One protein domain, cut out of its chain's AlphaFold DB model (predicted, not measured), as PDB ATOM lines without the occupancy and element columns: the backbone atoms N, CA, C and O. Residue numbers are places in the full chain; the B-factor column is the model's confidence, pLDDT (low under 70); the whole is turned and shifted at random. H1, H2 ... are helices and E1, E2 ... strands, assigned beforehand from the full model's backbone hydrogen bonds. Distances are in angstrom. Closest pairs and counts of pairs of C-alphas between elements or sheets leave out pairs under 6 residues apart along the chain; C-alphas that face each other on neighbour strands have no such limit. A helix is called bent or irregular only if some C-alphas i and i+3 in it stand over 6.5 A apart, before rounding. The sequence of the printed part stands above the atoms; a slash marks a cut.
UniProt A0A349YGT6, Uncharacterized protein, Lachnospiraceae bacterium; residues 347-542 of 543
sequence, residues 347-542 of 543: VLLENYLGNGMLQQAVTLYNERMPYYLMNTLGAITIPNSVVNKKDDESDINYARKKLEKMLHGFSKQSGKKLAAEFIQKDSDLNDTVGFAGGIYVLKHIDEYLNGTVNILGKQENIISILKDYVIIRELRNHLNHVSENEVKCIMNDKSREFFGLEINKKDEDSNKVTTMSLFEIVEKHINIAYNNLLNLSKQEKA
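AT A GLANCE: This is residues 347 to 542 of the 543 residues of an uncharacterized protein of Lachnospiraceae bacterium (UniProt A0A349YGT6). Three long helices, H2, H7 and H9, make an up-and-down bundle with H7 in the middle of the domain; H1 folds back along H2, and H3 crosses the later part of H2. H5 packs on the first half of H7, H4 lies beyond H5, and the small strand hairpin E1 and E2 lies far out at another end. The printed part has 196 residues, with eight named helices, then two strands and a ninth helix; the sheet, E1 - E2, is antiparallel. The class is mostly helix, and the whole is compact, with a radius of gyration of the C-alphas of 17.4 A and spans of 55 by 44 by 31 A.

IN THESE COORDINATES: E1 is residues 504 to 506, 6.5 A, and E2 residues 513 to 515, 6.8 A. H9, residues 518 to 539, is 32.0 A long, from C-alpha 518 at (144.003, 125.133, 135.789) to C-alpha 539 at (169.367, 116.602, 153.341). H7, residues 459 to 479, is 30.2 A long, and H2, residues 358 to 376, 23.6 A. H2 is irregular, C-alphas 367 and 370 being 7.0 A apart, with a kink of 41 degrees near residue 370. H1 is residues 347 to 354, beginning at C-alpha 347 (157.568, 128.764, 155.845). H3 is residues 396 to 407, H4 418 to 425, H5 433 to 443, H6 445 to 449 and H8 493 to 498.

HOW THE PARTS SIT: In the hairpin of E1 and E2, N 505 and O 514 are 2.7 A apart, within hydrogen-bond range. A tight link joins E2 to H9. H9 touches H7, closest C-alphas Asp 468 and Ala 529, 5.6 A, at a shallow tilt of 30 degrees, opposite ways. H2 touches H7, closest Asn 366 and Arg 473, 5.8 A, opposite ways at 35.4 degrees, only just a steep tilt. H1 and H2 form a helical hairpin, closest Tyr 352 and Ala 361, 5.4 A. H3 touches H2, closest Tyr 371 and Ala 399, 5.1 A, about perpendicular at 87 degrees. H5 touches H7, closest Leu 442 and Ile 463, 6.9 A, at a shallow tilt of 13 degrees. H4 and H8 each only just touch H5, with 3 pairs of C-alphas within 8 A; H6 touches no helix. Every O i to N i+4 pair is within hydrogen-bond range except in H2, 13 of 15, and H5, 5 of 7.

THE WHOLE: The C-alphas of Lys 390 and Ser 510, the two farthest apart, are 58.9 A apart. The printed part has no cut. The links H2 to H3 and H7 to H8 are long. Mean pLDDT of the printed part is 72.5; 77 residues are under 70, among them 408 to 437.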
ATOM      1  N   VAL A 347     158.672 128.501 154.912       92.44
ATOM      2  CA  VAL A 347     157.568 128.764 155.845       92.44
ATOM      3  C   VAL A 347     156.451 129.569 155.180       92.44
ATOM      4  O   VAL A 347     155.282 129.212 155.295       92.44
ATOM      5  N   LEU A 348     156.785 130.624 154.428       92.50
ATOM      6  CA  LEU A 348     155.780 131.405 153.704       92.50
ATOM      7  C   LEU A 348     155.123 130.592 152.589       92.50
ATOM      8  O   LEU A 348     153.911 130.691 152.400       92.50
ATOM      9  N   LEU A 349     155.890 129.763 151.874       92.94
ATOM     10  CA  LEU A 349     155.344 128.887 150.843       92.94
ATOM     11  C   LEU A 349     154.372 127.858 151.438       92.94
ATOM     12  O   LEU A 349     153.267 127.705 150.922       92.94
ATOM     13  N   GLU A 350     154.746 127.207 152.543       93.31
ATOM     14  CA  GLU A 350     153.875 126.291 153.288       93.31
ATOM     15  C   GLU A 350     152.586 126.987 153.735       93.31
ATOM     16  O   GLU A 350     151.487 126.475 153.526       93.31
ATOM     17  N   ASN A 351     152.714 128.190 154.292       92.56
ATOM     18  CA  ASN A 351     151.591 128.973 154.781       92.56
ATOM     19  C   ASN A 351     150.634 129.385 153.648       92.56
ATOM     20  O   ASN A 351     149.419 129.228 153.775       92.56
ATOM     21  N   TYR A 352     151.151 129.860 152.512       93.50
ATOM     22  CA  TYR A 352     150.316 130.223 151.365       93.50
ATOM     23  C   TYR A 352     149.600 129.004 150.772       93.50
ATOM     24  O   TYR A 352     148.424 129.105 150.422       93.50
ATOM     25  N   LEU A 353     150.258 127.843 150.714       92.81
ATOM     26  CA  LEU A 353     149.628 126.599 150.267       92.81
ATOM     27  C   LEU A 353     148.541 126.127 151.235       92.81
ATOM     28  O   LEU A 353     147.411 125.885 150.814       92.81
ATOM     29  N   GLY A 354     148.847 126.072 152.533       92.19
ATOM     30  CA  GLY A 354     147.910 125.636 153.570       92.19
ATOM     31  C   GLY A 354     146.659 126.514 153.692       92.19
ATOM     32  O   GLY A 354     145.619 126.041 154.144       92.19
ATOM     33  N   ASN A 355     146.738 127.772 153.250       92.25
ATOM     34  CA  ASN A 355     145.634 128.732 153.280       92.25
ATOM     35  C   ASN A 355     144.976 128.980 151.908       92.25
ATOM     36  O   ASN A 355     144.170 129.904 151.778       92.25
ATOM     37  N   GLY A 356     145.292 128.178 150.880       90.81
ATOM     38  CA  GLY A 356     144.671 128.276 149.551       90.81
ATOM     39  C   GLY A 356     145.082 129.512 148.737       90.81
ATOM     40  O   GLY A 356     144.412 129.880 147.773       90.81
ATOM     41  N   MET A 357     146.189 130.164 149.095       91.44
ATOM     42  CA  MET A 357     146.725 131.362 148.438       91.44
ATOM     43  C   MET A 357     147.603 130.987 147.237       91.44
ATOM     44  O   MET A 357     148.786 131.327 147.165       91.44
ATOM     45  N   LEU A 358     147.025 130.247 146.285       90.56
ATOM     46  CA  LEU A 358     147.763 129.633 145.175       90.56
ATOM     47  C   LEU A 358     148.537 130.655 144.333       90.56
ATOM     48  O   LEU A 358     149.687 130.401 143.984       90.56
ATOM     49  N   GLN A 359     147.944 131.816 144.036       89.44
ATOM     50  CA  GLN A 359     148.585 132.867 143.236       89.44
ATOM     51  C   GLN A 359     149.830 133.440 143.933       89.44
ATOM     52  O   GLN A 359     150.873 133.621 143.299       89.44
ATOM     53  N   GLN A 360     149.742 133.676 145.244       91.62
ATOM     54  CA  GLN A 360     150.866 134.125 146.061       91.62
ATOM     55  C   GLN A 360     151.932 133.029 146.165       91.62
ATOM     56  O   GLN A 360     153.110 133.324 145.986       91.62
ATOM     57  N   ALA A 361     151.537 131.765 146.354       93.19
ATOM     58  CA  ALA A 361     152.453 130.625 146.429       93.19
ATOM     59  C   ALA A 361     153.279 130.448 145.144       93.19
ATOM     60  O   ALA A 361     154.507 130.382 145.207       93.19
ATOM     61  N   VAL A 362     152.641 130.433 143.964       91.56
ATOM     62  CA  VAL A 362     153.378 130.297 142.694       91.56
ATOM     63  C   VAL A 362     154.249 131.511 142.384       91.56
ATOM     64  O   VAL A 362     155.303 131.367 141.762       91.56
ATOM     65  N   THR A 363     153.838 132.706 142.816       91.25
ATOM     66  CA  THR A 363     154.629 133.929 142.635       91.25
ATOM     67  C   THR A 363     155.862 133.895 143.525       91.25
ATOM     68  O   THR A 363     156.970 134.047 143.014       91.25
ATOM     69  N   LEU A 364     155.683 133.591 144.814       91.88
ATOM     70  CA  LEU A 364     156.772 133.442 145.775       91.88
ATOM     71  C   LEU A 364     157.774 132.388 145.299       91.88
ATOM     72  O   LEU A 364     158.971 132.663 145.253       91.88
ATOM     73  N   TYR A 365     157.291 131.211 144.888       92.12
ATOM     74  CA  TYR A 365     158.142 130.146 144.362       92.12
ATOM     75  C   TYR A 365     158.944 130.623 143.149       92.12
ATOM     76  O   TYR A 365     160.165 130.502 143.122       92.12
ATOM     77  N   ASN A 366     158.288 131.222 142.156       88.69
ATOM     78  CA  ASN A 366     158.965 131.654 140.937       88.69
ATOM     79  C   ASN A 366     159.995 132.781 141.172       88.69
ATOM     80  O   ASN A 366     160.985 132.879 140.443       88.69
ATOM     81  N   GLU A 367     159.770 133.643 142.162       88.19
ATOM     82  CA  GLU A 367     160.675 134.752 142.478       88.19
ATOM     83  C   GLU A 367     161.839 134.330 143.378       88.19
ATOM     84  O   GLU A 367     162.978 134.705 143.103       88.19
ATOM     85  N   ARG A 368     161.583 133.517 144.410       88.69
ATOM     86  CA  ARG A 368     162.578 133.178 145.441       88.69
ATOM     87  C   ARG A 368     163.340 131.883 145.173       88.69
ATOM     88  O   ARG A 368     164.497 131.797 145.575       88.69
ATOM     89  N   MET A 369     162.766 130.906 144.464       90.69
ATOM     90  CA  MET A 369     163.423 129.609 144.218       90.69
ATOM     91  C   MET A 369     164.816 129.732 143.568       90.69
ATOM     92  O   MET A 369     165.735 129.053 144.028       90.69
ATOM     93  N   PRO A 370     165.049 130.596 142.556       89.62
ATOM     94  CA  PRO A 370     166.380 130.727 141.961       89.62
ATOM     95  C   PRO A 370     167.438 131.180 142.970       89.62
ATOM     96  O   PRO A 370     168.501 130.571 143.062       89.62
ATOM     97  N   TYR A 371     167.122 132.214 143.754       88.44
ATOM     98  CA  TYR A 371     167.999 132.708 144.814       88.44
ATOM     99  C   TYR A 371     168.210 131.640 145.888       88.44
ATOM    100  O   TYR A 371     169.336 131.368 146.284       88.44
ATOM    101  N   TYR A 372     167.144 130.958 146.300       88.75
ATOM    102  CA  TYR A 372     167.219 129.922 147.321       88.75
ATOM    103  C   TYR A 372     168.143 128.758 146.924       88.75
ATOM    104  O   TYR A 372     168.979 128.333 147.717       88.75
ATOM    105  N   LEU A 373     168.061 128.267 145.680       88.38
ATOM    106  CA  LEU A 373     168.944 127.196 145.190       88.38
ATOM    107  C   LEU A 373     170.413 127.616 145.127       88.38
ATOM    108  O   LEU A 373     171.291 126.803 145.402       88.38
ATOM    109  N   MET A 374     170.681 128.850 144.706       86.94
ATOM    110  CA  MET A 374     172.038 129.306 144.403       86.94
ATOM    111  C   MET A 374     172.751 129.900 145.616       86.94
ATOM    112  O   MET A 374     173.947 129.682 145.790       86.94
ATOM    113  N   ASN A 375     172.027 130.657 146.436       85.94
ATOM    114  CA  ASN A 375     172.585 131.472 147.507       85.94
ATOM    115  C   ASN A 375     172.284 130.891 148.894       85.94
ATOM    116  O   ASN A 375     173.139 130.988 149.769       85.94
ATOM    117  N   THR A 376     171.104 130.295 149.106       85.44
ATOM    118  CA  THR A 376     170.731 129.734 150.418       85.44
ATOM    119  C   THR A 376     171.233 128.304 150.594       85.44
ATOM    120  O   THR A 376     171.933 128.034 151.562       85.44
ATOM    121  N   LEU A 377     170.899 127.402 149.664       84.50
ATOM    122  CA  LEU A 377     171.376 126.011 149.695       84.50
ATOM    123  C   LEU A 377     172.762 125.861 149.049       84.50
ATOM    124  O   LEU A 377     173.551 124.999 149.405       84.50
ATOM    125  N   GLY A 378     173.073 126.681 148.039       84.69
ATOM    126  CA  GLY A 378     174.276 126.477 147.224       84.69
ATOM    127  C   GLY A 378     174.214 125.228 146.331       84.69
ATOM    128  O   GLY A 378     175.203 124.881 145.689       84.69
ATOM    129  N   ALA A 379     173.048 124.586 146.227       84.25
ATOM    130  CA  ALA A 379     172.792 123.381 145.443       84.25
ATOM    131  C   ALA A 379     173.148 123.522 143.949       84.25
ATOM    132  O   ALA A 379     173.443 122.529 143.282       84.25
ATOM    133  N   ILE A 380     173.131 124.745 143.402       84.19
ATOM    134  CA  ILE A 380     173.533 125.029 142.017       84.19
ATOM    135  C   ILE A 380     174.442 126.256 141.965       84.19
ATOM    136  O   ILE A 380     174.064 127.346 142.385       84.19
ATOM    137  N   THR A 381     175.599 126.124 141.320       82.31
ATOM    138  CA  THR A 381     176.450 127.258 140.949       82.31
ATOM    139  C   THR A 381     176.426 127.468 139.441       82.31
ATOM    140  O   THR A 381     176.823 126.598 138.667       82.31
ATOM    141  N   ILE A 382     176.005 128.660 139.018       78.81
ATOM    142  CA  ILE A 382     176.024 129.089 137.614       78.81
ATOM    143  C   ILE A 382     177.158 130.122 137.438       78.81
ATOM    144  O   ILE A 382     177.300 130.996 138.296       78.81
ATOM    145  N   PRO A 383     177.964 130.114 136.363       72.44
ATOM    146  CA  PRO A 383     179.052 131.070 136.187       72.44
ATOM    147  C   PRO A 383     178.541 132.463 135.857       72.44
ATOM    148  O   PRO A 383     177.524 132.637 135.190       72.44
ATOM    149  N   ASN A 384     179.305 133.484 136.228       69.00
ATOM    150  CA  ASN A 384     178.973 134.869 135.888       69.00
ATOM    151  C   ASN A 384     179.121 135.196 134.396       69.00
ATOM    152  O   ASN A 384     178.636 136.229 133.965       69.00
ATOM    153  N   SER A 385     179.747 134.338 133.582       64.94
ATOM    154  CA  SER A 385     179.796 134.503 132.116       64.94
ATOM    155  C   SER A 385     178.417 134.412 131.440       64.94
ATOM    156  O   SER A 385     178.265 134.800 130.286       64.94
ATOM    157  N   VAL A 386     177.409 133.936 132.169       66.38
ATOM    158  CA  VAL A 386     176.017 133.763 131.742       66.38
ATOM    159  C   VAL A 386     175.233 135.079 131.644       66.38
ATOM    160  O   VAL A 386     174.334 135.230 130.807       66.38
ATOM    161  N   VAL A 387     175.541 136.051 132.505       66.62
ATOM    162  CA  VAL A 387     174.868 137.360 132.579       66.62
ATOM    163  C   VAL A 387     175.929 138.464 132.495       66.62
ATOM    164  O   VAL A 387     177.087 138.250 132.819       66.62
ATOM    165  N   ASN A 388     175.576 139.662 132.020       59.44
ATOM    166  CA  ASN A 388     176.536 140.771 131.990       59.44
ATOM    167  C   ASN A 388     176.901 141.207 133.425       59.44
ATOM    168  O   ASN A 388     176.008 141.425 134.234       59.44
ATOM    169  N   LYS A 389     178.206 141.377 133.695       53.88
ATOM    170  CA  LYS A 389     178.850 141.641 135.006       53.88
ATOM    171  C   LYS A 389     178.537 143.006 135.673       53.88
ATOM    172  O   LYS A 389     179.458 143.660 136.152       53.88
ATOM    173  N   LYS A 390     177.298 143.505 135.649       54.44
ATOM    174  CA  LYS A 390     176.954 144.804 136.276       54.44
ATOM    175  C   LYS A 390     175.895 144.743 137.379       54.44
ATOM    176  O   LYS A 390     175.624 145.784 137.966       54.44
ATOM    177  N   ASP A 391     175.354 143.567 137.667       56.88
ATOM    178  CA  ASP A 391     174.307 143.374 138.674       56.88
ATOM    179  C   ASP A 391     174.928 142.753 139.948       56.88
ATOM    180  O   ASP A 391     175.926 142.032 139.856       56.88
ATOM    181  N   ASP A 392     174.371 143.074 141.119       61.72
ATOM    182  CA  ASP A 392     174.817 142.600 142.438       61.72
ATOM    183  C   ASP A 392     174.493 141.103 142.639       61.72
ATOM    184  O   ASP A 392     173.391 140.656 142.324       61.72
ATOM    185  N   GLU A 393     175.439 140.310 143.154       60.47
ATOM    186  CA  GLU A 393     175.266 138.859 143.346       60.47
ATOM    187  C   GLU A 393     174.299 138.503 144.487       60.47
ATOM    188  O   GLU A 393     173.767 137.390 144.497       60.47
ATOM    189  N   SER A 394     174.041 139.440 145.408       61.19
ATOM    190  CA  SER A 394     173.012 139.313 146.450       61.19
ATOM    191  C   SER A 394     171.590 139.649 145.986       61.19
ATOM    192  O   SER A 394     170.649 139.470 146.752       61.19
ATOM    193  N   ASP A 395     171.394 140.104 144.745       73.75
ATOM    194  CA  ASP A 395     170.069 140.469 144.235       73.75
ATOM    195  C   ASP A 395     169.266 139.227 143.783       73.75
ATOM    196  O   ASP A 395     169.673 138.473 142.890       73.75
ATOM    197  N   ILE A 396     168.067 139.043 144.347       76.06
ATOM    198  CA  ILE A 396     167.100 137.998 143.963       76.06
ATOM    199  C   ILE A 396     166.805 138.047 142.455       76.06
ATOM    200  O   ILE A 396     166.744 137.010 141.782       76.06
ATOM    201  N   ASN A 397     166.689 139.250 141.884       79.88
ATOM    202  CA  ASN A 397     166.446 139.430 140.457       79.88
ATOM    203  C   ASN A 397     167.645 138.988 139.609       79.88
ATOM    204  O   ASN A 397     167.461 138.502 138.486       79.88
ATOM    205  N   TYR A 398     168.873 139.123 140.118       81.62
ATOM    206  CA  TYR A 398     170.070 138.639 139.436       81.62
ATOM    207  C   TYR A 398     170.105 137.108 139.383       81.62
ATOM    208  O   TYR A 398     170.271 136.544 138.294       81.62
ATOM    209  N   ALA A 399     169.863 136.433 140.514       82.69
ATOM    210  CA  ALA A 399     169.789 134.971 140.579       82.69
ATOM    211  C   ALA A 399     168.716 134.417 139.626       82.69
ATOM    212  O   ALA A 399     168.984 133.515 138.825       82.69
ATOM    213  N   ARG A 400     167.529 135.037 139.613       83.88
ATOM    214  CA  ARG A 400     166.448 134.680 138.688       83.88
ATOM    215  C   ARG A 400     166.846 134.844 137.222       83.88
ATOM    216  O   ARG A 400     166.726 133.890 136.455       83.88
ATOM    217  N   LYS A 401     167.382 136.003 136.818       82.69
ATOM    218  CA  LYS A 401     167.861 136.231 135.437       82.69
ATOM    219  C   LYS A 401     168.914 135.199 135.018       82.69
ATOM    220  O   LYS A 401     168.955 134.795 133.855       82.69
ATOM    221  N   LYS A 402     169.798 134.811 135.939       81.56
ATOM    222  CA  LYS A 402     170.893 133.864 135.702       81.56
ATOM    223  C   LYS A 402     170.371 132.448 135.473       81.56
ATOM    224  O   LYS A 402     170.757 131.824 134.482       81.56
ATOM    225  N   LEU A 403     169.438 131.995 136.311       84.25
ATOM    226  CA  LEU A 403     168.767 130.709 136.141       84.25
ATOM    227  C   LEU A 403     167.904 130.676 134.874       84.25
ATOM    228  O   LEU A 403     168.005 129.739 134.084       84.25
ATOM    229  N   GLU A 404     167.107 131.715 134.621       80.12
ATOM    230  CA  GLU A 404     166.272 131.791 133.418       80.12
ATOM    231  C   GLU A 404     167.133 131.732 132.151       80.12
ATOM    232  O   GLU A 404     166.844 130.959 131.238       80.12
ATOM    233  N   LYS A 405     168.248 132.472 132.094       76.50
ATOM    234  CA  LYS A 405     169.168 132.383 130.953       76.50
ATOM    235  C   LYS A 405     169.768 130.993 130.781       76.50
ATOM    236  O   LYS A 405     169.936 130.594 129.633       76.50
ATOM    237  N   MET A 406     170.079 130.277 131.861       78.50
ATOM    238  CA  MET A 406     170.531 128.881 131.791       78.50
ATOM    239  C   MET A 406     169.474 127.989 131.166       78.50
ATOM    240  O   MET A 406     169.765 127.290 130.203       78.50
ATOM    241  N   LEU A 407     168.242 128.063 131.664       75.38
ATOM    242  CA  LEU A 407     167.126 127.253 131.177       75.38
ATOM    243  C   LEU A 407     166.724 127.619 129.740       75.38
ATOM    244  O   LEU A 407     166.180 126.791 129.020       75.38
ATOM    245  N   HIS A 408     167.052 128.826 129.279       69.38
ATOM    246  CA  HIS A 408     166.936 129.230 127.876       69.38
ATOM    247  C   HIS A 408     168.169 128.877 127.014       69.38
ATOM    248  O   HIS A 408     168.227 129.278 125.850       69.38
ATOM    249  N   GLY A 409     169.156 128.149 127.550       59.22
ATOM    250  CA  GLY A 409     170.346 127.692 126.820       59.22
ATOM    251  C   GLY A 409     171.449 128.747 126.633       59.22
ATOM    252  O   GLY A 409     172.254 128.620 125.717       59.22
ATOM    253  N   PHE A 410     171.476 129.783 127.483       50.56
ATOM    254  CA  PHE A 410     172.414 130.919 127.544       50.56
ATOM    255  C   PHE A 410     172.528 131.781 126.263       50.56
ATOM    256  O   PHE A 410     173.122 131.389 125.262       50.56
ATOM    257  N   SER A 411     172.050 133.040 126.293       39.41
ATOM    258  CA  SER A 411     172.204 133.992 125.170       39.41
ATOM    259  C   SER A 411     172.981 135.277 125.515       39.41
ATOM    260  O   SER A 411     172.596 136.050 126.395       39.41
ATOM    261  N   LYS A 412     174.060 135.536 124.755       40.84
ATOM    262  CA  LYS A 412     174.214 136.670 123.806       40.84
ATOM    263  C   LYS A 412     175.564 136.598 123.060       40.84
ATOM    264  O   LYS A 412     176.487 137.349 123.332       40.84
ATOM    265  N   GLN A 413     175.630 135.669 122.105       37.59
ATOM    266  CA  GLN A 413     176.353 135.722 120.809       37.59
ATOM    267  C   GLN A 413     176.118 134.419 120.006       37.59
ATOM    268  O   GLN A 413     176.317 134.393 118.799       37.59
ATOM    269  N   SER A 414     175.563 133.382 120.648       40.78
ATOM    270  CA  SER A 414     175.243 132.064 120.063       40.78
ATOM    271  C   SER A 414     173.759 131.639 120.189       40.78
ATOM    272  O   SER A 414     173.324 130.668 119.571       40.78
ATOM    273  N   GLY A 415     172.935 132.392 120.929       44.66
ATOM    274  CA  GLY A 415     171.607 131.967 121.418       44.66
ATOM    275  C   GLY A 415     170.367 132.391 120.617       44.66
ATOM    276  O   GLY A 415     169.289 132.501 121.186       44.66
ATOM    277  N   LYS A 416     170.482 132.637 119.309       43.41
ATOM    278  CA  LYS A 416     169.371 132.340 118.376       43.41
ATOM    279  C   LYS A 416     169.701 131.154 117.469       43.41
ATOM    280  O   LYS A 416     168.870 130.784 116.655       43.41
ATOM    281  N   LYS A 417     170.902 130.573 117.601       45.41
ATOM    282  CA  LYS A 417     171.388 129.510 116.724       45.41
ATOM    283  C   LYS A 417     171.216 128.125 117.339       45.41
ATOM    284  O   LYS A 417     170.570 127.316 116.710       45.41
ATOM    285  N   LEU A 418     171.656 127.873 118.576       47.97
ATOM    286  CA  LEU A 418     171.586 126.522 119.170       47.97
ATOM    287  C   LEU A 418     170.154 126.013 119.411       47.97
ATOM    288  O   LEU A 418     169.819 124.931 118.947       47.97
ATOM    289  N   ALA A 419     169.283 126.804 120.050       45.53
ATOM    290  CA  ALA A 419     167.878 126.417 120.234       45.53
ATOM    291  C   ALA A 419     167.124 126.293 118.894       45.53
ATOM    292  O   ALA A 419     166.310 125.393 118.728       45.53
ATOM    293  N   ALA A 420     167.424 127.149 117.908       48.81
ATOM    294  CA  ALA A 420     166.797 127.094 116.584       48.81
ATOM    295  C   ALA A 420     167.325 125.937 115.710       48.81
ATOM    296  O   ALA A 420     166.545 125.312 114.999       48.81
ATOM    297  N   GLU A 421     168.622 125.624 115.781       50.19
ATOM    298  CA  GLU A 421     169.251 124.462 115.136       50.19
ATOM    299  C   GLU A 421     168.762 123.144 115.769       50.19
ATOM    300  O   GLU A 421     168.695 122.133 115.073       50.19
ATOM    301  N   PHE A 422     168.359 123.151 117.049       50.97
ATOM    302  CA  PHE A 422     167.736 122.005 117.726       50.97
ATOM    303  C   PHE A 422     166.248 121.835 117.422       50.97
ATOM    304  O   PHE A 422     165.847 120.723 117.100       50.97
ATOM    305  N   ILE A 423     165.453 122.914 117.427       52.28
ATOM    306  CA  ILE A 423     164.055 122.885 116.949       52.28
ATOM    307  C   ILE A 423     163.990 122.357 115.501       52.28
ATOM    308  O   ILE A 423     163.019 121.719 115.112       52.28
ATOM    309  N   GLN A 424     165.044 122.574 114.702       52.22
ATOM    310  CA  GLN A 424     165.177 121.994 113.362       52.22
ATOM    311  C   GLN A 424     165.659 120.529 113.328       52.22
ATOM    312  O   GLN A 424     165.371 119.843 112.350       52.22
ATOM    313  N   LYS A 425     166.410 120.047 114.332       51.94
ATOM    314  CA  LYS A 425     166.970 118.677 114.379       51.94
ATOM    315  C   LYS A 425     166.069 117.661 115.073       51.94
ATOM    316  O   LYS A 425     166.111 116.490 114.711       51.94
ATOM    317  N   ASP A 426     165.287 118.096 116.053       53.53
ATOM    318  CA  ASP A 426     164.305 117.273 116.753       53.53
ATOM    319  C   ASP A 426     162.922 117.664 116.207       53.53
ATOM    320  O   ASP A 426     162.288 118.599 116.695       53.53
ATOM    321  N   SER A 427     162.487 116.998 115.125       47.22
ATOM    322  CA  SER A 427     161.289 117.313 114.309       47.22
ATOM    323  C   SER A 427     159.955 117.327 115.070       47.22
ATOM    324  O   SER A 427     158.897 117.585 114.496       47.22
ATOM    325  N   ASP A 428     160.014 117.033 116.361       51.69
ATOM    326  CA  ASP A 428     158.932 116.548 117.192       51.69
ATOM    327  C   ASP A 428     158.570 117.510 118.339       51.69
ATOM    328  O   ASP A 428     157.546 117.314 118.995       51.69
ATOM    329  N   LEU A 429     159.376 118.555 118.577       55.31
ATOM    330  CA  LEU A 429     159.182 119.565 119.628       55.31
ATOM    331  C   LEU A 429     158.715 120.898 119.020       55.31
ATOM    332  O   LEU A 429     159.443 121.884 118.983       55.31
ATOM    333  N   ASN A 430     157.466 120.932 118.554       54.41
ATOM    334  CA  ASN A 430     156.831 122.129 117.986       54.41
ATOM    335  C   ASN A 430     156.106 122.955 119.077       54.41
ATOM    336  O   ASN A 430     154.941 123.315 118.931       54.41
ATOM    337  N   ASP A 431     156.758 123.158 120.226       56.38
ATOM    338  CA  ASP A 431     156.213 123.935 121.351       56.38
ATOM    339  C   ASP A 431     156.616 125.417 121.267       56.38
ATOM    340  O   ASP A 431     157.488 125.799 120.480       56.38
ATOM    341  N   THR A 432     156.018 126.274 122.097       55.50
ATOM    342  CA  THR A 432     156.499 127.655 122.240       55.50
ATOM    343  C   THR A 432     157.984 127.650 122.633       55.50
ATOM    344  O   THR A 432     158.445 126.834 123.435       55.50
ATOM    345  N   VAL A 433     158.764 128.568 122.049       53.09
ATOM    346  CA  VAL A 433     160.244 128.608 122.125       53.09
ATOM    347  C   VAL A 433     160.788 128.532 123.567       53.09
ATOM    348  O   VAL A 433     161.911 128.074 123.778       53.09
ATOM    349  N   GLY A 434     159.995 128.942 124.565       54.59
ATOM    350  CA  GLY A 434     160.346 128.893 125.986       54.59
ATOM    351  C   GLY A 434     160.530 127.480 126.551       54.59
ATOM    352  O   GLY A 434     161.527 127.239 127.234       54.59
ATOM    353  N   PHE A 435     159.629 126.541 126.243       64.69
ATOM    354  CA  PHE A 435     159.680 125.171 126.773       64.69
ATOM    355  C   PHE A 435     160.706 124.296 126.060       64.69
ATOM    356  O   PHE A 435     161.412 123.531 126.712       64.69
ATOM    357  N   ALA A 436     160.841 124.446 124.740       64.56
ATOM    358  CA  ALA A 436     161.799 123.674 123.950       64.56
ATOM    359  C   ALA A 436     163.248 123.868 124.443       64.56
ATOM    360  O   ALA A 436     163.999 122.899 124.560       64.56
ATOM    361  N   GLY A 437     163.620 125.103 124.807       66.31
ATOM    362  CA  GLY A 437     164.927 125.404 125.399       66.31
ATOM    363  C   GLY A 437     165.141 124.727 126.758       66.31
ATOM    364  O   GLY A 437     166.163 124.072 126.956       66.31
ATOM    365  N   GLY A 438     164.153 124.817 127.656       71.62
ATOM    366  CA  GLY A 438     164.225 124.207 128.989       71.62
ATOM    367  C   GLY A 438     164.311 122.681 128.940       71.62
ATOM    368  O   GLY A 438     165.151 122.093 129.615       71.62
ATOM    369  N   ILE A 439     163.498 122.036 128.094       72.19
ATOM    370  CA  ILE A 439     163.525 120.578 127.889       72.19
ATOM    371  C   ILE A 439     164.909 120.129 127.422       72.19
ATOM    372  O   ILE A 439     165.453 119.167 127.960       72.19
ATOM    373  N   TYR A 440     165.485 120.824 126.439       73.19
ATOM    374  CA  TYR A 440     166.800 120.483 125.911       73.19
ATOM    375  C   TYR A 440     167.887 120.595 126.985       73.19
ATOM    376  O   TYR A 440     168.619 119.637 127.222       73.19
ATOM    377  N   VAL A 441     167.949 121.731 127.688       73.69
ATOM    378  CA  VAL A 441     168.938 121.948 128.754       73.69
ATOM    379  C   VAL A 441     168.814 120.883 129.843       73.69
ATOM    380  O   VAL A 441     169.826 120.351 130.280       73.69
ATOM    381  N   LEU A 442     167.593 120.524 130.247       78.00
ATOM    382  CA  LEU A 442     167.366 119.524 131.291       78.00
ATOM    383  C   LEU A 442     167.667 118.087 130.832       78.00
ATOM    384  O   LEU A 442     168.128 117.291 131.643       78.00
ATOM    385  N   LYS A 443     167.446 117.743 129.552       76.12
ATOM    386  CA  LYS A 443     167.822 116.432 128.979       76.12
ATOM    387  C   LYS A 443     169.332 116.251 128.850       76.12
ATOM    388  O   LYS A 443     169.815 115.133 128.977       76.12
ATOM    389  N   HIS A 444     170.049 117.336 128.580       72.25
ATOM    390  CA  HIS A 444     171.492 117.335 128.341       72.25
ATOM    391  C   HIS A 444     172.265 117.985 129.486       72.25
ATOM    392  O   HIS A 444     173.391 118.433 129.286       72.25
ATOM    393  N   ILE A 445     171.675 118.072 130.683       72.56
ATOM    394  CA  ILE A 445     172.266 118.835 131.784       72.56
ATOM    395  C   ILE A 445     173.672 118.327 132.119       72.56
ATOM    396  O   ILE A 445     174.560 119.147 132.308       72.56
ATOM    397  N   ASP A 446     173.917 117.015 132.023       67.25
ATOM    398  CA  ASP A 446     175.236 116.375 132.157       67.25
ATOM    399  C   ASP A 446     176.321 116.965 131.244       67.25
ATOM    400  O   ASP A 446     177.475 117.123 131.645       67.25
ATOM    401  N   GLU A 447     175.958 117.345 130.017       65.19
ATOM    402  CA  GLU A 447     176.873 117.967 129.055       65.19
ATOM    403  C   GLU A 447     177.232 119.405 129.472       65.19
ATOM    404  O   GLU A 447     178.344 119.869 129.217       65.19
ATOM    405  N   TYR A 448     176.322 120.093 130.170       62.00
ATOM    406  CA  TYR A 448     176.550 121.420 130.753       62.00
ATOM    407  C   TYR A 448     177.259 121.365 132.121       62.00
ATOM    408  O   TYR A 448     177.927 122.338 132.499       62.00
ATOM    409  N   LEU A 449     177.148 120.239 132.842       56.78
ATOM    410  CA  LEU A 449     177.804 119.996 134.133       56.78
ATOM    411  C   LEU A 449     179.324 119.820 133.999       56.78
ATOM    412  O   LEU A 449     180.077 120.232 134.875       56.78
ATOM    413  N   ASN A 450     179.812 119.323 132.859       50.84
ATOM    414  CA  ASN A 450     181.242 119.098 132.608       50.84
ATOM    415  C   ASN A 450     182.051 120.362 132.230       50.84
ATOM    416  O   ASN A 450     183.069 120.276 131.540       50.84
ATOM    417  N   GLY A 451     181.645 121.546 132.704       55.12
ATOM    418  CA  GLY A 451     182.464 122.755 132.552       55.12
ATOM    419  C   GLY A 451     181.763 124.101 132.731       55.12
ATOM    420  O   GLY A 451     182.447 125.124 132.683       55.12
ATOM    421  N   THR A 452     180.437 124.139 132.923       60.53
ATOM    422  CA  THR A 452     179.699 125.406 133.092       60.53
ATOM    423  C   THR A 452     178.880 125.442 134.380       60.53
ATOM    424  O   THR A 452     179.059 126.372 135.144       60.53
ATOM    425  N   VAL A 453     178.016 124.476 134.686       66.88
ATOM    426  CA  VAL A 453     177.172 124.517 135.902       66.88
ATOM    427  C   VAL A 453     177.663 123.477 136.906       66.88
ATOM    428  O   VAL A 453     177.920 122.351 136.513       66.88
ATOM    429  N   ASN A 454     177.775 123.819 138.190       73.31
ATOM    430  CA  ASN A 454     178.093 122.838 139.235       73.31
ATOM    431  C   ASN A 454     176.843 122.552 140.063       73.31
ATOM    432  O   ASN A 454     176.167 123.490 140.482       73.31
ATOM    433  N   ILE A 455     176.560 121.275 140.311       76.00
ATOM    434  CA  ILE A 455     175.473 120.828 141.183       76.00
ATOM    435  C   ILE A 455     176.081 120.197 142.438       76.00
ATOM    436  O   ILE A 455     176.925 119.309 142.336       76.00
ATOM    437  N   LEU A 456     175.644 120.657 143.609       71.50
ATOM    438  CA  LEU A 456     175.980 120.079 144.907       71.50
ATOM    439  C   LEU A 456     174.756 119.300 145.412       71.50
ATOM    440  O   LEU A 456     173.673 119.860 145.534       71.50
ATOM    441  N   GLY A 457     174.914 117.991 145.645       71.12
ATOM    442  CA  GLY A 457     173.841 117.094 146.093       71.12
ATOM    443  C   GLY A 457     173.369 116.083 145.038       71.12
ATOM    444  O   GLY A 457     174.021 115.854 144.018       71.12
ATOM    445  N   LYS A 458     172.229 115.425 145.295       76.56
ATOM    446  CA  LYS A 458     171.656 114.419 144.383       76.56
ATOM    447  C   LYS A 458     171.104 115.088 143.126       76.56
ATOM    448  O   LYS A 458     170.047 115.718 143.163       76.56
ATOM    449  N   GLN A 459     171.794 114.885 142.010       77.75
ATOM    450  CA  GLN A 459     171.474 115.488 140.719       77.75
ATOM    451  C   GLN A 459     170.011 115.286 140.285       77.75
ATOM    452  O   GLN A 459     169.382 116.231 139.818       77.75
ATOM    453  N   GLU A 460     169.441 114.097 140.497       81.38
ATOM    454  CA  GLU A 460     168.039 113.796 140.161       81.38
ATOM    455  C   GLU A 460     167.042 114.722 140.881       81.38
ATOM    456  O   GLU A 460     166.107 115.228 140.255       81.38
ATOM    457  N   ASN A 461     167.272 115.014 142.167       82.44
ATOM    458  CA  ASN A 461     166.405 115.892 142.962       82.44
ATOM    459  C   ASN A 461     166.443 117.326 142.431       82.44
ATOM    460  O   ASN A 461     165.417 117.994 142.322       82.44
ATOM    461  N   ILE A 462     167.636 117.792 142.069       83.38
ATOM    462  CA  ILE A 462     167.853 119.156 141.590       83.38
ATOM    463  C   ILE A 462     167.275 119.326 140.184       83.38
ATOM    464  O   ILE A 462     166.597 120.317 139.924       83.38
ATOM    465  N   ILE A 463     167.429 118.332 139.305       84.12
ATOM    466  CA  ILE A 463     166.739 118.303 138.008       84.12
ATOM    467  C   ILE A 463     165.220 118.346 138.204       84.12
ATOM    468  O   ILE A 463     164.544 119.070 137.474       84.12
ATOM    469  N   SER A 464     164.679 117.608 139.181       87.00
ATOM    470  CA  SER A 464     163.244 117.637 139.491       87.00
ATOM    471  C   SER A 464     162.782 119.041 139.886       87.00
ATOM    472  O   SER A 464     161.827 119.547 139.308       87.00
ATOM    473  N   ILE A 465     163.505 119.718 140.780       88.12
ATOM    474  CA  ILE A 465     163.173 121.091 141.195       88.12
ATOM    475  C   ILE A 465     163.279 122.075 140.019       88.12
ATOM    476  O   ILE A 465     162.451 122.972 139.877       88.12
ATOM    477  N   LEU A 466     164.263 121.909 139.131       87.69
ATOM    478  CA  LEU A 466     164.373 122.741 137.931       87.69
ATOM    479  C   LEU A 466     163.216 122.508 136.948       87.69
ATOM    480  O   LEU A 466     162.751 123.462 136.320       87.69
ATOM    481  N   LYS A 467     162.728 121.266 136.820       86.25
ATOM    482  CA  LYS A 467     161.502 120.962 136.064       86.25
ATOM    483  C   LYS A 467     160.295 121.652 136.693       86.25
ATOM    484  O   LYS A 467     159.566 122.336 135.976       86.25
ATOM    485  N   ASP A 468     160.135 121.526 138.009       88.69
ATOM    486  CA  ASP A 468     159.057 122.163 138.770       88.69
ATOM    487  C   ASP A 468     159.058 123.686 138.566       88.69
ATOM    488  O   ASP A 468     158.021 124.278 138.270       88.69
ATOM    489  N   TYR A 469     160.235 124.318 138.615       88.94
ATOM    490  CA  TYR A 469     160.403 125.748 138.356       88.94
ATOM    491  C   TYR A 469     159.924 126.172 136.965       88.94
ATOM    492  O   TYR A 469     159.165 127.137 136.847       88.94
ATOM    493  N   VAL A 470     160.321 125.449 135.911       83.69
ATOM    494  CA  VAL A 470     159.872 125.747 134.539       83.69
ATOM    495  C   VAL A 470     158.353 125.634 134.431       83.69
ATOM    496  O   VAL A 470     157.719 126.516 133.857       83.69
ATOM    497  N   ILE A 471     157.762 124.589 135.013       83.19
ATOM    498  CA  ILE A 471     156.311 124.371 134.989       83.19
ATOM    499  C   ILE A 471     155.577 125.494 135.728       83.19
ATOM    500  O   ILE A 471     154.688 126.128 135.161       83.19
ATOM    501  N   ILE A 472     155.950 125.771 136.980       86.06
ATOM    502  CA  ILE A 472     155.270 126.751 137.839       86.06
ATOM    503  C   ILE A 472     155.337 128.152 137.239       86.06
ATOM    504  O   ILE A 472     154.336 128.871 137.252       86.06
ATOM    505  N   ARG A 473     156.485 128.539 136.669       84.69
ATOM    506  CA  ARG A 473     156.653 129.832 135.996       84.69
ATOM    507  C   ARG A 473     155.613 130.038 134.899       84.69
ATOM    508  O   ARG A 473     155.036 131.120 134.786       84.69
ATOM    509  N   GLU A 474     155.389 129.009 134.094       77.62
ATOM    510  CA  GLU A 474     154.487 129.072 132.947       77.62
ATOM    511  C   GLU A 474     153.029 128.996 133.394       77.62
ATOM    512  O   GLU A 474     152.221 129.834 132.997       77.62
ATOM    513  N   LEU A 475     152.703 128.099 134.331       78.25
ATOM    514  CA  LEU A 475     151.374 128.049 134.944       78.25
ATOM    515  C   LEU A 475     150.984 129.390 135.591       78.25
ATOM    516  O   LEU A 475     149.858 129.855 135.412       78.25
ATOM    517  N   ARG A 476     151.919 130.064 136.273       81.44
ATOM    518  CA  ARG A 476     151.711 131.407 136.843       81.44
ATOM    519  C   ARG A 476     151.365 132.445 135.773       81.44
ATOM    520  O   ARG A 476     150.486 133.271 135.999       81.44
ATOM    521  N   ASN A 477     152.029 132.418 134.613       73.19
ATOM    522  CA  ASN A 477     151.721 133.343 133.515       73.19
ATOM    523  C   ASN A 477     150.276 133.160 133.014       73.19
ATOM    524  O   ASN A 477     149.624 134.137 132.657       73.19
ATOM    525  N   HIS A 478     149.762 131.927 133.039       72.94
ATOM    526  CA  HIS A 478     148.390 131.617 132.636       72.94
ATOM    527  C   HIS A 478     147.341 131.923 133.716       72.94
ATOM    528  O   HIS A 478     146.241 132.349 133.367       72.94
ATOM    529  N   LEU A 479     147.669 131.805 135.011       72.31
ATOM    530  CA  LEU A 479     146.757 132.162 136.115       72.31
ATOM    531  C   LEU A 479     146.270 133.618 136.061       72.31
ATOM    532  O   LEU A 479     145.142 133.897 136.448       72.31
ATOM    533  N   ASN A 480     147.094 134.540 135.557       60.44
ATOM    534  CA  ASN A 480     146.739 135.960 135.462       60.44
ATOM    535  C   ASN A 480     145.900 136.311 134.213       60.44
ATOM    536  O   ASN A 480     145.418 137.440 134.112       60.44
ATOM    537  N   HIS A 481     145.750 135.394 133.247       57.06
ATOM    538  CA  HIS A 481     145.270 135.728 131.896       57.06
ATOM    539  C   HIS A 481     144.185 134.807 131.310       57.06
ATOM    540  O   HIS A 481     143.609 135.171 130.287       57.06
ATOM    541  N   VAL A 482     143.877 133.651 131.908       51.88
ATOM    542  CA  VAL A 482     143.091 132.597 131.239       51.88
ATOM    543  C   VAL A 482     141.686 132.413 131.832       51.88
ATOM    544  O   VAL A 482     141.515 132.264 133.039       51.88
ATOM    545  N   SER A 483     140.671 132.362 130.958       50.84
ATOM    546  CA  SER A 483     139.333 131.831 131.280       50.84
ATOM    547  C   SER A 483     139.347 130.292 131.289       50.84
ATOM    548  O   SER A 483     140.105 129.692 130.531       50.84
ATOM    549  N   GLU A 484     138.504 129.633 132.099       47.03
ATOM    550  CA  GLU A 484     138.507 128.172 132.378       47.03
ATOM    551  C   GLU A 484     138.589 127.224 131.153       47.03
ATOM    552  O   GLU A 484     138.936 126.053 131.303       47.03
ATOM    553  N   ASN A 485     138.330 127.704 129.932       46.44
ATOM    554  CA  ASN A 485     138.288 126.903 128.708       46.44
ATOM    555  C   ASN A 485     139.643 126.679 127.987       46.44
ATOM    556  O   ASN A 485     139.674 125.882 127.048       46.44
ATOM    557  N   GLU A 486     140.765 127.302 128.387       53.94
ATOM    558  CA  GLU A 486     142.042 127.239 127.620       53.94
ATOM    559  C   GLU A 486     143.131 126.300 128.191       53.94
ATOM    560  O   GLU A 486     144.256 126.268 127.693       53.94
ATOM    561  N   VAL A 487     142.818 125.462 129.186       52.66
ATOM    562  CA  VAL A 487     143.797 124.552 129.835       52.66
ATOM    563  C   VAL A 487     144.445 123.557 128.855       52.66
ATOM    564  O   VAL A 487     145.579 123.122 129.048       52.66
ATOM    565  N   LYS A 488     143.763 123.222 127.750       51.78
ATOM    566  CA  LYS A 488     144.276 122.302 126.717       51.78
ATOM    567  C   LYS A 488     145.427 122.873 125.876       51.78
ATOM    568  O   LYS A 488     146.044 122.107 125.142       51.78
ATOM    569  N   CYS A 489     145.723 124.170 125.969       53.88
ATOM    570  CA  CYS A 489     146.669 124.856 125.083       53.88
ATOM    571  C   CYS A 489     148.007 125.239 125.737       53.88
ATOM    572  O   CYS A 489     148.802 125.912 125.087       53.88
ATOM    573  N   ILE A 490     148.278 124.825 126.982       62.03
ATOM    574  CA  ILE A 490     149.495 125.255 127.697       62.03
ATOM    575  C   ILE A 490     150.761 124.695 127.021       62.03
ATOM    576  O   ILE A 490     151.736 125.422 126.867       62.03
ATOM    577  N   MET A 491     150.755 123.414 126.610       68.44
ATOM    578  CA  MET A 491     151.918 122.707 126.035       68.44
ATOM    579  C   MET A 491     151.488 121.527 125.150       68.44
ATOM    580  O   MET A 491     150.410 120.954 125.346       68.44
ATOM    581  N   ASN A 492     152.352 121.099 124.224       69.69
ATOM    582  CA  ASN A 492     152.101 119.894 123.420       69.69
ATOM    583  C   ASN A 492     152.246 118.590 124.248       69.69
ATOM    584  O   ASN A 492     152.810 118.588 125.340       69.69
ATOM    585  N   ASP A 493     151.743 117.465 123.731       71.12
ATOM    586  CA  ASP A 493     151.676 116.169 124.435       71.12
ATOM    587  C   ASP A 493     153.042 115.661 124.926       71.12
ATOM    588  O   ASP A 493     153.147 115.189 126.057       71.12
ATOM    589  N   LYS A 494     154.096 115.808 124.115       70.06
ATOM    590  CA  LYS A 494     155.456 115.349 124.449       70.06
ATOM    591  C   LYS A 494     156.089 116.200 125.544       70.06
ATOM    592  O   LYS A 494     156.754 115.676 126.436       70.06
ATOM    593  N   SER A 495     155.875 117.512 125.498       71.19
ATOM    594  CA  SER A 495     156.331 118.415 126.550       71.19
ATOM    595  C   SER A 495     155.575 118.144 127.854       71.19
ATOM    596  O   SER A 495     156.192 118.098 128.916       71.19
ATOM    597  N   ARG A 496     154.260 117.880 127.785       75.69
ATOM    598  CA  ARG A 496     153.461 117.486 128.958       75.69
ATOM    599  C   ARG A 496     153.981 116.201 129.597       75.69
ATOM    600  O   ARG A 496     154.143 116.163 130.811       75.69
ATOM    601  N   GLU A 497     154.304 115.190 128.795       77.06
ATOM    602  CA  GLU A 497     154.907 113.942 129.272       77.06
ATOM    603  C   GLU A 497     156.266 114.182 129.952       77.06
ATOM    604  O   GLU A 497     156.490 113.717 131.067       77.06
ATOM    605  N   PHE A 498     157.154 114.971 129.337       77.31
ATOM    606  CA  PHE A 498     158.491 115.246 129.881       77.31
ATOM    607  C   PHE A 498     158.473 115.923 131.262       77.31
ATOM    608  O   PHE A 498     159.312 115.635 132.126       77.31
ATOM    609  N   PHE A 499     157.525 116.840 131.444       76.06
ATOM    610  CA  PHE A 499     157.320 117.596 132.675       76.06
ATOM    611  C   PHE A 499     156.366 116.903 133.661       76.06
ATOM    612  O   PHE A 499     156.147 117.421 134.752       76.06
ATOM    613  N   GLY A 500     155.802 115.742 133.309       76.88
ATOM    614  CA  GLY A 500     154.840 115.038 134.160       76.88
ATOM    615  C   GLY A 500     153.542 115.819 134.394       76.88
ATOM    616  O   GLY A 500     152.924 115.687 135.448       76.88
ATOM    617  N   LEU A 501     153.136 116.661 133.438       76.12
ATOM    618  CA  LEU A 501     151.914 117.462 133.505       76.12
ATOM    619  C   LEU A 501     150.685 116.598 133.211       76.12
ATOM    620  O   LEU A 501     150.334 116.325 132.059       76.12
ATOM    621  N   GLU A 502     149.993 116.202 134.274       72.62
ATOM    622  CA  GLU A 502     148.735 115.468 134.180       72.62
ATOM    623  C   GLU A 502     147.544 116.429 134.143       72.62
ATOM    624  O   GLU A 502     147.231 117.093 135.127       72.62
ATOM    625  N   ILE A 503     146.843 116.468 133.008       69.94
ATOM    626  CA  ILE A 503     145.651 117.317 132.809       69.94
ATOM    627  C   ILE A 503     144.326 116.567 133.008       69.94
ATOM    628  O   ILE A 503     143.251 117.135 132.831       69.94
ATOM    629  N   ASN A 504     144.386 115.275 133.324       71.75
ATOM    630  CA  ASN A 504     143.239 114.376 133.366       71.75
ATOM    631  C   ASN A 504     143.220 113.599 134.690       71.75
ATOM    632  O   ASN A 504     144.208 112.954 135.033       71.75
ATOM    633  N   LYS A 505     142.077 113.586 135.381       67.06
ATOM    634  CA  LYS A 505     141.765 112.691 136.503       67.06
ATOM    635  C   LYS A 505     141.171 111.391 135.967       67.06
ATOM    636  O   LYS A 505     140.204 111.421 135.204       67.06
ATOM    637  N   LYS A 506     141.742 110.253 136.367       66.44
ATOM    638  CA  LYS A 506     141.131 108.932 136.176       66.44
ATOM    639  C   LYS A 506     140.329 108.587 137.422       66.44
ATOM    640  O   LYS A 506     140.887 108.572 138.511       66.44
ATOM    641  N   ASP A 507     139.042 108.336 137.242       59.09
ATOM    642  CA  ASP A 507     138.165 107.863 138.306       59.09
ATOM    643  C   ASP A 507     138.287 106.333 138.408       59.09
ATOM    644  O   ASP A 507     137.935 105.619 137.460       59.09
ATOM    645  N   GLU A 508     138.861 105.841 139.511       57.75
ATOM    646  CA  GLU A 508     139.259 104.432 139.682       57.75
ATOM    647  C   GLU A 508     138.063 103.465 139.632       57.75
ATOM    648  O   GLU A 508     138.209 102.339 139.159       57.75
ATOM    649  N   ASP A 509     136.866 103.932 140.003       64.19
ATOM    650  CA  ASP A 509     135.648 103.114 140.057       64.19
ATOM    651  C   ASP A 509     134.802 103.153 138.772       64.19
ATOM    652  O   ASP A 509     133.985 102.261 138.533       64.19
ATOM    653  N   SER A 510     134.962 104.174 137.921       66.81
ATOM    654  CA  SER A 510     134.046 104.415 136.791       66.81
ATOM    655  C   SER A 510     134.717 104.423 135.413       66.81
ATOM    656  O   SER A 510     134.027 104.542 134.396       66.81
ATOM    657  N   ASN A 511     136.050 104.274 135.353       59.72
ATOM    658  CA  ASN A 511     136.861 104.350 134.126       59.72
ATOM    659  C   ASN A 511     136.651 105.660 133.331       59.72
ATOM    660  O   ASN A 511     136.998 105.763 132.150       59.72
ATOM    661  N   LYS A 512     136.058 106.676 133.970       63.97
ATOM    662  CA  LYS A 512     135.742 107.972 133.377       63.97
ATOM    663  C   LYS A 512     136.932 108.899 133.577       63.97
ATOM    664  O   LYS A 512     137.452 109.049 134.681       63.97
ATOM    665  N   VAL A 513     137.359 109.527 132.488       67.31
ATOM    666  CA  VAL A 513     138.435 110.516 132.505       67.31
ATOM    667  C   VAL A 513     137.808 111.903 132.531       67.31
ATOM    668  O   VAL A 513     137.051 112.254 131.625       67.31
ATOM    669  N   THR A 514     138.106 112.681 133.566       69.75
ATOM    670  CA  THR A 514     137.663 114.076 133.696       69.75
ATOM    671  C   THR A 514     138.863 115.011 133.583       69.75
ATOM    672  O   THR A 514     139.954 114.683 134.036       69.75
ATOM    673  N   THR A 515     138.707 116.155 132.922       73.00
ATOM    674  CA  THR A 515     139.799 117.128 132.754       73.00
ATOM    675  C   THR A 515     139.933 117.975 134.019       73.00
ATOM    676  O   THR A 515     138.929 118.459 134.533       73.00
ATOM    677  N   MET A 516     141.160 118.137 134.516       76.44
ATOM    678  CA  MET A 516     141.465 119.013 135.649       76.44
ATOM    679  C   MET A 516     141.376 120.483 135.228       76.44
ATOM    680  O   MET A 516     141.773 120.850 134.120       76.44
ATOM    681  N   SER A 517     140.890 121.331 136.127       78.94
ATOM    682  CA  SER A 517     140.969 122.786 135.995       78.94
ATOM    683  C   SER A 517     142.416 123.281 136.120       78.94
ATOM    684  O   SER A 517     143.281 122.603 136.680       78.94
ATOM    685  N   LEU A 518     142.687 124.502 135.639       76.44
ATOM    686  CA  LEU A 518     144.003 125.133 135.789       76.44
ATOM    687  C   LEU A 518     144.417 125.247 137.262       76.44
ATOM    688  O   LEU A 518     145.572 124.991 137.587       76.44
ATOM    689  N   PHE A 519     143.476 125.595 138.143       80.81
ATOM    690  CA  PHE A 519     143.723 125.707 139.580       80.81
ATOM    691  C   PHE A 519     144.150 124.371 140.194       80.81
ATOM    692  O   PHE A 519     145.139 124.337 140.918       80.81
ATOM    693  N   GLU A 520     143.483 123.269 139.845       82.38
ATOM    694  CA  GLU A 520     143.855 121.932 140.332       82.38
ATOM    695  C   GLU A 520     145.226 121.480 139.804       82.38
ATOM    696  O   GLU A 520     145.978 120.816 140.517       82.38
ATOM    697  N   ILE A 521     145.572 121.834 138.560       81.06
ATOM    698  CA  ILE A 521     146.898 121.550 137.986       81.06
ATOM    699  C   ILE A 521     147.969 122.350 138.733       81.06
ATOM    700  O   ILE A 521     148.973 121.786 139.163       81.06
ATOM    701  N   VAL A 522     147.744 123.651 138.923       84.38
ATOM    702  CA  VAL A 522     148.640 124.534 139.677       84.38
ATOM    703  C   VAL A 522     148.870 123.996 141.076       84.38
ATOM    704  O   VAL A 522     150.021 123.794 141.450       84.38
ATOM    705  N   GLU A 523     147.794 123.732 141.815       87.38
ATOM    706  CA  GLU A 523     147.833 123.240 143.189       87.38
ATOM    707  C   GLU A 523     148.620 121.931 143.290       87.38
ATOM    708  O   GLU A 523     149.497 121.791 144.143       87.38
ATOM    709  N   LYS A 524     148.374 120.979 142.388       87.38
ATOM    710  CA  LYS A 524     149.114 119.717 142.365       87.38
ATOM    711  C   LYS A 524     150.615 119.944 142.177       87.38
ATOM    712  O   LYS A 524     151.417 119.411 142.942       87.38
ATOM    713  N   HIS A 525     150.998 120.724 141.169       86.75
ATOM    714  CA  HIS A 525     152.407 120.898 140.820       86.75
ATOM    715  C   HIS A 525     153.171 121.747 141.839       86.75
ATOM    716  O   HIS A 525     154.310 121.412 142.157       86.75
ATOM    717  N   ILE A 526     152.556 122.782 142.420       89.69
ATOM    718  CA  ILE A 526     153.201 123.563 143.484       89.69
ATOM    719  C   ILE A 526     153.386 122.736 144.768       89.69
ATOM    720  O   ILE A 526     154.412 122.868 145.428       89.69
ATOM    721  N   ASN A 527     152.463 121.819 145.086       89.88
ATOM    722  CA  ASN A 527     152.619 120.895 146.213       89.88
ATOM    723  C   ASN A 527     153.740 119.870 145.974       89.88
ATOM    724  O   ASN A 527     154.506 119.567 146.889       89.88
ATOM    725  N   ILE A 528     153.877 119.342 144.752       89.00
ATOM    726  CA  ILE A 528     155.012 118.476 144.382       89.00
ATOM    727  C   ILE A 528     156.330 119.243 144.548       89.00
ATOM    728  O   ILE A 528     157.241 118.764 145.225       89.00
ATOM    729  N   ALA A 529     156.391 120.460 144.009       87.81
ATOM    730  CA  ALA A 529     157.568 121.316 144.081       87.81
ATOM    731  C   ALA A 529     157.965 121.661 145.522       87.81
ATOM    732  O   ALA A 529     159.144 121.597 145.873       87.81
ATOM    733  N   TYR A 530     156.983 121.975 146.372       90.56
ATOM    734  CA  TYR A 530     157.189 122.204 147.799       90.56
ATOM    735  C   TYR A 530     157.773 120.969 148.498       90.56
ATOM    736  O   TYR A 530     158.757 121.082 149.224       90.56
ATOM    737  N   ASN A 531     157.235 119.773 148.240       90.12
ATOM    738  CA  ASN A 531     157.748 118.538 148.840       90.12
ATOM    739  C   ASN A 531     159.180 118.215 148.383       90.12
ATOM    740  O   ASN A 531     160.019 117.830 149.200       90.12
ATOM    741  N   ASN A 532     159.479 118.405 147.095       87.62
ATOM    742  CA  ASN A 532     160.828 118.235 146.550       87.62
ATOM    743  C   ASN A 532     161.819 119.205 147.208       87.62
ATOM    744  O   ASN A 532     162.897 118.795 147.643       87.62
ATOM    745  N   LEU A 533     161.420 120.472 147.347       86.94
ATOM    746  CA  LEU A 533     162.190 121.504 148.034       86.94
ATOM    747  C   LEU A 533     162.440 121.157 149.508       86.94
ATOM    748  O   LEU A 533     163.575 121.231 149.982       86.94
ATOM    749  N   LEU A 534     161.398 120.741 150.230       86.75
ATOM    750  CA  LEU A 534     161.494 120.381 151.641       86.75
ATOM    751  C   LEU A 534     162.457 119.202 151.846       86.75
ATOM    752  O   LEU A 534     163.285 119.232 152.756       86.75
ATOM    753  N   ASN A 535     162.395 118.192 150.976       85.75
ATOM    754  CA  ASN A 535     163.309 117.052 151.010       85.75
ATOM    755  C   ASN A 535     164.767 117.464 150.777       85.75
ATOM    756  O   ASN A 535     165.646 116.971 151.485       85.75
ATOM    757  N   LEU A 536     165.022 118.375 149.832       82.50
ATOM    758  CA  LEU A 536     166.367 118.896 149.583       82.50
ATOM    759  C   LEU A 536     166.892 119.682 150.797       82.50
ATOM    760  O   LEU A 536     167.986 119.405 151.275       82.50
ATOM    761  N   SER A 537     166.075 120.576 151.365       79.44
ATOM    762  CA  SER A 537     166.463 121.394 152.530       79.44
ATOM    763  C   SER A 537     166.799 120.574 153.786       79.44
ATOM    764  O   SER A 537     167.596 120.999 154.618       79.44
ATOM    765  N   LYS A 538     166.201 119.383 153.939       79.50
ATOM    766  CA  LYS A 538     166.470 118.470 155.061       79.50
ATOM    767  C   LYS A 538     167.752 117.659 154.875       79.50
ATOM    768  O   LYS A 538     168.349 117.280 155.876       79.50
ATOM    769  N   GLN A 539     168.152 117.373 153.634       69.75
ATOM    770  CA  GLN A 539     169.367 116.602 153.341       69.75
ATOM    771  C   GLN A 539     170.632 117.382 153.717       69.75
ATOM    772  O   GLN A 539     171.535 116.795 154.295       69.75
ATOM    773  N   GLU A 540     170.654 118.700 153.513       56.62
ATOM    774  CA  GLU A 540     171.798 119.548 153.890       56.62
ATOM    775  C   GLU A 540     171.914 119.827 155.397       56.62
ATOM    776  O   GLU A 540     172.979 120.205 155.861       56.62
ATOM    777  N   LYS A 541     170.855 119.618 156.196       52.84
ATOM    778  CA  LYS A 541     170.938 119.720 157.671       52.84
ATOM    779  C   LYS A 541     171.562 118.471 158.326       52.84
ATOM    780  O   LYS A 541     171.721 118.459 159.547       52.84
ATOM    781  N   ALA A 542     171.827 117.411 157.556       44.47
ATOM    782  CA  ALA A 542     172.289 116.109 158.046       44.47
ATOM    783  C   ALA A 542     173.746 115.764 157.669       44.47
ATOM    784  O   ALA A 542     174.267 114.783 158.206       44.47
TER     785      ALA A 542